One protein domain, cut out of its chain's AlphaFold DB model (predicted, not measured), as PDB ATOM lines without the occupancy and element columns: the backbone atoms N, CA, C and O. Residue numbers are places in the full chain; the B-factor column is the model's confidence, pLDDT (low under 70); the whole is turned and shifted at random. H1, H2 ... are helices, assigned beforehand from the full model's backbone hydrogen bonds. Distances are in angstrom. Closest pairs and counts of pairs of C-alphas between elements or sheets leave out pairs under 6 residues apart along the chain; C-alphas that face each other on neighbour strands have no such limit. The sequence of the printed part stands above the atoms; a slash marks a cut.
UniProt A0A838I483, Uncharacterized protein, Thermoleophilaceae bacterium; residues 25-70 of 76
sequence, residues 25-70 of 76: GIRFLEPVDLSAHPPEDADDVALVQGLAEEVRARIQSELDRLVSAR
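What this domain is: This is residues 25 to 70 of the 76 residues of an uncharacterized protein of Thermoleophilaceae bacterium (UniProt A0A838I483). The printed part is a narrow, lopsided U: one arm is the stretch of residues 25 to 38, which has no named element, and the other is the long helix H2, which runs back alongside it. The short helix H1 makes the turn at one end of the U, while the first and last printed residues come near each other at the open end. The 46 printed residues include two named helices, H1 then H2, which hold 29 of them, and no named strand; the class is all helix. The whole is loose, with a radius of gyration of the C-alphas of 13.6 A, and spans 42 by 18 by 13 A, a rod in outline.

Where its parts are: The printed part begins with Gly 25, its C-alpha at (-33.123, -29.514, -26.027). Residues 25 to 38 have no named element. H1 is residues 39 to 43, with C-alpha 39 at (-64.871, -17.414, -27.427). H2 is residues 45 to 68, 34.2 A long from first to last C-alpha, and ends with C-alpha 68 at (-28.256, -21.993, -17.033).

How they stand to each other: H1 and H2 only just touch, and only at the corner by their link, with 3 pairs of C-alphas within 8 A. The closest C-alphas are those of Ala 42 and Val 48, 6.4 A apart. H2 touches H1 with residues 47 to 48 alone. Residues 38 to 46, of which 39 to 43 belong to H1, stand free. In H2 every O i to N i+4 pair is within hydrogen-bond range; in H1 it is 0 of 1, beside 2 of 2 O i to N i+3 pairs.

The domain as a whole: The two C-alphas farthest apart are those of Glu 40 and Arg 70, 42.2 A. The first and last printed C-alphas, of Gly 25 and Arg 70, are 9.7 A apart. The printed part has no cut, and the link from H1 to H2 is tight, with 1 residue between them. The mean pLDDT of the printed part is 95.7, and no printed residue is under 70.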
ATOM      1  N   GLY A  25     -32.184 -28.900 -26.956       88.00
ATOM      2  CA  GLY A  25     -33.123 -29.514 -26.027       88.00
ATOM      3  C   GLY A  25     -34.500 -28.908 -26.246       88.00
ATOM      4  O   GLY A  25     -34.607 -27.736 -26.597       88.00
ATOM      5  N   ILE A  26     -35.541 -29.709 -26.050       92.00
ATOM      6  CA  ILE A  26     -36.930 -29.268 -26.150       92.00
ATOM      7  C   ILE A  26     -37.587 -29.570 -24.810       92.00
ATOM      8  O   ILE A  26     -37.437 -30.672 -24.278       92.00
ATOM      9  N   ARG A  27     -38.305 -28.590 -24.260       93.75
ATOM     10  CA  ARG A  27     -39.124 -28.763 -23.063       93.75
ATOM     11  C   ARG A  27     -40.544 -28.317 -23.370       93.75
ATOM     12  O   ARG A  27     -40.747 -27.216 -23.867       93.75
ATOM     13  N   PHE A  28     -41.502 -29.170 -23.031       96.44
ATOM     14  CA  PHE A  28     -42.913 -28.815 -23.015       96.44
ATOM     15  C   PHE A  28     -43.271 -28.295 -21.623       96.44
ATOM     16  O   PHE A  28     -42.884 -28.896 -20.618       96.44
ATOM     17  N   LEU A  29     -43.943 -27.149 -21.582       96.81
ATOM     18  CA  LEU A  29     -44.450 -26.551 -20.351       96.81
ATOM     19  C   LEU A  29     -45.866 -27.054 -20.077       96.81
ATOM     20  O   LEU A  29     -46.475 -27.711 -20.922       96.81
ATOM     21  N   GLU A  30     -46.376 -26.762 -18.884       95.94
ATOM     22  CA  GLU A  30     -47.770 -27.069 -18.581       95.94
ATOM     23  C   GLU A  30     -48.699 -26.267 -19.503       95.94
ATOM     24  O   GLU A  30     -48.365 -25.132 -19.868       95.94
ATOM     25  N   PRO A  31     -49.860 -26.835 -19.868       95.31
ATOM     26  CA  PRO A  31     -50.863 -26.129 -20.648       95.31
ATOM     27  C   PRO A  31     -51.298 -24.821 -19.983       95.31
ATOM     28  O   PRO A  31     -51.333 -24.708 -18.757       95.31
ATOM     29  N   VAL A  32     -51.658 -23.848 -20.813       94.00
ATOM     30  CA  VAL A  32     -52.335 -22.630 -20.364       94.00
ATOM     31  C   VAL A  32     -53.815 -22.962 -20.218       94.00
ATOM     32  O   VAL A  32     -54.421 -23.478 -21.160       94.00
ATOM     33  N   ASP A  33     -54.380 -22.704 -19.043       94.69
ATOM     34  CA  ASP A  33     -55.815 -22.850 -18.824       94.69
ATOM     35  C   ASP A  33     -56.541 -21.628 -19.387       94.69
ATOM     36  O   ASP A  33     -56.276 -20.498 -18.986       94.69
ATOM     37  N   LEU A  34     -57.444 -21.870 -20.335       94.94
ATOM     38  CA  LEU A  34     -58.274 -20.847 -20.966       94.94
ATOM     39  C   LEU A  34     -59.767 -21.068 -20.688       94.94
ATOM     40  O   LEU A  34     -60.606 -20.425 -21.304       94.94
ATOM     41  N   SER A  35     -60.122 -21.973 -19.773       95.69
ATOM     42  CA  SER A  35     -61.520 -22.337 -19.497       95.69
ATOM     43  C   SER A  35     -62.375 -21.183 -18.961       95.69
ATOM     44  O   SER A  35     -63.597 -21.223 -19.089       95.69
ATOM     45  N   ALA A  36     -61.746 -20.154 -18.388       94.25
ATOM     46  CA  ALA A  36     -62.412 -18.944 -17.913       94.25
ATOM     47  C   ALA A  36     -62.737 -17.930 -19.028       94.25
ATOM     48  O   ALA A  36     -63.475 -16.983 -18.766       94.25
ATOM     49  N   HIS A  37     -62.208 -18.125 -20.241       94.75
ATOM     50  CA  HIS A  37     -62.364 -17.210 -21.369       94.75
ATOM     51  C   HIS A  37     -63.386 -17.755 -22.374       94.75
ATOM     52  O   HIS A  37     -63.131 -18.790 -23.003       94.75
ATOM     53  N   PRO A  38     -64.552 -17.111 -22.539       95.50
ATOM     54  CA  PRO A  38     -65.481 -17.477 -23.596       95.50
ATOM     55  C   PRO A  38     -64.931 -17.077 -24.984       95.50
ATOM     56  O   PRO A  38     -64.022 -16.255 -25.076       95.50
ATOM     57  N   PRO A  39     -65.436 -17.648 -26.093       94.69
ATOM     58  CA  PRO A  39     -64.871 -17.414 -27.427       94.69
ATOM     59  C   PRO A  39     -64.830 -15.945 -27.874       94.69
ATOM     60  O   PRO A  39     -63.925 -15.572 -28.617       94.69
ATOM     61  N   GLU A  40     -65.779 -15.119 -27.430       95.94
ATOM     62  CA  GLU A  40     -65.825 -13.678 -27.709       95.94
ATOM     63  C   GLU A  40     -64.623 -12.896 -27.153       95.94
ATOM     64  O   GLU A  40     -64.269 -11.855 -27.703       95.94
ATOM     65  N   ASP A  41     -63.938 -13.416 -26.128       96.50
ATOM     66  CA  ASP A  41     -62.728 -12.804 -25.565       96.50
ATOM     67  C   ASP A  41     -61.581 -12.737 -26.589       96.50
ATOM     68  O   ASP A  41     -60.670 -11.920 -26.453       96.50
ATOM     69  N   ALA A  42     -61.615 -13.568 -27.636       95.44
ATOM     70  CA  ALA A  42     -60.612 -13.551 -28.700       95.44
ATOM     71  C   ALA A  42     -60.610 -12.241 -29.512       95.44
ATOM     72  O   ALA A  42     -59.600 -11.923 -30.145       95.44
ATOM     73  N   ASP A  43     -61.711 -11.484 -29.483       97.44
ATOM     74  CA  ASP A  43     -61.827 -10.183 -30.147       97.44
ATOM     75  C   ASP A  43     -61.306  -9.023 -29.269       97.44
ATOM     76  O   ASP A  43     -61.071  -7.918 -29.772       97.44
ATOM     77  N   ASP A  44     -61.067  -9.254 -27.969       97.81
ATOM     78  CA  ASP A  44     -60.424  -8.280 -27.082       97.81
ATOM     79  C   ASP A  44     -58.899  -8.312 -27.263       97.81
ATOM     80  O   ASP A  44     -58.158  -9.113 -26.687       97.81
ATOM     81  N   VAL A  45     -58.409  -7.369 -28.069       97.69
ATOM     82  CA  VAL A  45     -56.983  -7.221 -28.382       97.69
ATOM     83  C   VAL A  45     -56.127  -7.033 -27.128       97.69
ATOM     84  O   VAL A  45     -55.011  -7.553 -27.080       97.69
ATOM     85  N   ALA A  46     -56.607  -6.295 -26.125       97.81
ATOM     86  CA  ALA A  46     -55.824  -6.024 -24.923       97.81
ATOM     87  C   ALA A  46     -55.671  -7.293 -24.078       97.81
ATOM     88  O   ALA A  46     -54.567  -7.594 -23.613       97.81
ATOM     89  N   LEU A  47     -56.749  -8.069 -23.941       96.69
ATOM     90  CA  LEU A  47     -56.729  -9.363 -23.266       96.69
ATOM     91  C   LEU A  47     -55.794 -10.355 -23.970       96.69
ATOM     92  O   LEU A  47     -54.903 -10.922 -23.335       96.69
ATOM     93  N   VAL A  48     -55.943 -10.524 -25.288       97.12
ATOM     94  CA  VAL A  48     -55.110 -11.445 -26.077       97.12
ATOM     95  C   VAL A  48     -53.630 -11.066 -25.992       97.12
ATOM     96  O   VAL A  48     -52.776 -11.940 -25.829       97.12
ATOM     97  N   GLN A  49     -53.307  -9.772 -26.066       98.19
ATOM     98  CA  GLN A  49     -51.933  -9.299 -25.890       98.19
ATOM     99  C   GLN A  49     -51.404  -9.613 -24.489       98.19
ATOM    100  O   GLN A  49     -50.285 -10.109 -24.373       98.19
ATOM    101  N   GLY A  50     -52.203  -9.393 -23.442       97.50
ATOM    102  CA  GLY A  50     -51.834  -9.733 -22.067       97.50
ATOM    103  C   GLY A  50     -51.501 -11.217 -21.896       97.50
ATOM    104  O   GLY A  50     -50.421 -11.552 -21.407       97.50
ATOM    105  N   LEU A  51     -52.375 -12.102 -22.385       97.00
ATOM    106  CA  LEU A  51     -52.155 -13.553 -22.361       97.00
ATOM    107  C   LEU A  51     -50.902 -13.954 -23.160       97.00
ATOM    108  O   LEU A  51     -50.115 -14.792 -22.719       97.00
ATOM    109  N   ALA A  52     -50.670 -13.335 -24.321       97.31
ATOM    110  CA  ALA A  52     -49.483 -13.601 -25.130       97.31
ATOM    111  C   ALA A  52     -48.181 -13.174 -24.426       97.31
ATOM    112  O   ALA A  52     -47.183 -13.899 -24.500       97.31
ATOM    113  N   GLU A  53     -48.178 -12.029 -23.734       98.50
ATOM    114  CA  GLU A  53     -47.035 -11.586 -22.929       98.50
ATOM    115  C   GLU A  53     -46.755 -12.539 -21.765       98.50
ATOM    116  O   GLU A  53     -45.599 -12.901 -21.537       98.50
ATOM    117  N   GLU A  54     -47.792 -13.012 -21.072       97.19
ATOM    118  CA  GLU A  54     -47.645 -13.996 -19.996       97.19
ATOM    119  C   GLU A  54     -47.010 -15.297 -20.508       97.19
ATOM    120  O   GLU A  54     -46.015 -15.781 -19.953       97.19
ATOM    121  N   VAL A  55     -47.525 -15.837 -21.617       97.62
ATOM    122  CA  VAL A  55     -46.976 -17.045 -22.251       97.62
ATOM    123  C   VAL A  55     -45.522 -16.831 -22.665       97.62
ATOM    124  O   VAL A  55     -44.673 -17.694 -22.412       97.62
ATOM    125  N   ARG A  56     -45.200 -15.676 -23.258       98.06
ATOM    126  CA  ARG A  56     -43.824 -15.332 -23.637       98.06
ATOM    127  C   ARG A  56     -42.907 -15.284 -22.421       98.06
ATOM    128  O   ARG A  56     -41.824 -15.865 -22.469       98.06
ATOM    129  N   ALA A  57     -43.330 -14.639 -21.337       98.25
ATOM    130  CA  ALA A  57     -42.552 -14.549 -20.106       98.25
ATOM    131  C   ALA A  57     -42.286 -15.938 -19.502       98.25
ATOM    132  O   ALA A  57     -41.155 -16.236 -19.109       98.25
ATOM    133  N   ARG A  58     -43.293 -16.823 -19.502       97.75
ATOM    134  CA  ARG A  58     -43.156 -18.206 -19.024       97.75
ATOM    135  C   ARG A  58     -42.152 -19.004 -19.861       97.75
ATOM    136  O   ARG A  58     -41.292 -19.684 -19.302       97.75
ATOM    137  N   ILE A  59     -42.223 -18.892 -21.190       97.88
ATOM    138  CA  ILE A  59     -41.255 -19.517 -22.103       97.88
ATOM    139  C   ILE A  59     -39.849 -18.969 -21.853       97.88
ATOM    140  O   ILE A  59     -38.911 -19.755 -21.734       97.88
ATOM    141  N   GLN A  60     -39.694 -17.648 -21.740       98.19
ATOM    142  CA  GLN A  60     -38.390 -17.016 -21.543       98.19
ATOM    143  C   GLN A  60     -37.734 -17.461 -20.233       98.19
ATOM    144  O   GLN A  60     -36.586 -17.897 -20.249       98.19
ATOM    145  N   SER A  61     -38.476 -17.450 -19.122       98.00
ATOM    146  CA  SER A  61     -37.962 -17.909 -17.827       98.00
ATOM    147  C   SER A  61     -37.476 -19.363 -17.882       98.00
ATOM    148  O   SER A  61     -36.450 -19.710 -17.293       98.00
ATOM    149  N   GLU A  62     -38.184 -20.218 -18.617       97.44
ATOM    150  CA  GLU A  62     -37.814 -21.622 -18.761       97.44
ATOM    151  C   GLU A  62     -36.647 -21.847 -19.721       97.44
ATOM    152  O   GLU A  62     -35.795 -22.702 -19.465       97.44
ATOM    153  N   LEU A  63     -36.549 -21.049 -20.785       96.56
ATOM    154  CA  LEU A  63     -35.366 -21.007 -21.638       96.56
ATOM    155  C   LEU A  63     -34.132 -20.582 -20.840       96.56
ATOM    156  O   LEU A  63     -33.112 -21.268 -20.912       96.56
ATOM    157  N   ASP A  64     -34.230 -19.530 -20.028       96.50
ATOM    158  CA  ASP A  64     -33.127 -19.055 -19.184       96.50
ATOM    159  C   ASP A  64     -32.674 -20.147 -18.207       96.50
ATOM    160  O   ASP A  64     -31.478 -20.418 -18.057       96.50
ATOM    161  N   ARG A  65     -33.632 -20.868 -17.610       95.19
ATOM    162  CA  ARG A  65     -33.347 -22.022 -16.752       95.19
ATOM    163  C   ARG A  65     -32.630 -23.136 -17.519       95.19
ATOM    164  O   ARG A  65     -31.626 -23.654 -17.032       95.19
ATOM    165  N   LEU A  66     -33.100 -23.504 -18.712       93.50
ATOM    166  CA  LEU A  66     -32.463 -24.528 -19.550       93.50
ATOM    167  C   LEU A  66     -31.043 -24.135 -19.973       93.50
ATOM    168  O   LEU A  66     -30.147 -24.979 -19.954       93.50
ATOM    169  N   VAL A  67     -30.830 -22.864 -20.321       91.69
ATOM    170  CA  VAL A  67     -29.510 -22.328 -20.666       91.69
ATOM    171  C   VAL A  67     -28.580 -22.380 -19.455       91.69
ATOM    172  O   VAL A  67     -27.459 -22.868 -19.588       91.69
ATOM    173  N   SER A  68     -29.048 -21.968 -18.273       92.69
ATOM    174  CA  SER A  68     -28.256 -21.993 -17.033       92.69
ATOM    175  C   SER A  68     -27.864 -23.405 -16.581       92.69
ATOM    176  O   SER A  68     -26.783 -23.610 -16.037       92.69
ATOM    177  N   ALA A  69     -28.721 -24.398 -16.836       90.19
ATOM    178  CA  ALA A  69     -28.485 -25.792 -16.467       90.19
ATOM    179  C   ALA A  69     -27.596 -26.543 -17.476       90.19
ATOM    180  O   ALA A  69     -27.226 -27.698 -17.240       90.19
ATOM    181  N   ARG A  70     -27.269 -25.919 -18.613       88.19
ATOM    182  CA  ARG A  70     -26.447 -26.519 -19.665       88.19
ATOM    183  C   ARG A  70     -24.995 -26.617 -19.196       88.19
ATOM    184  O   ARG A  70     -24.389 -25.614 -18.835       88.19
TER     185      ARG A  70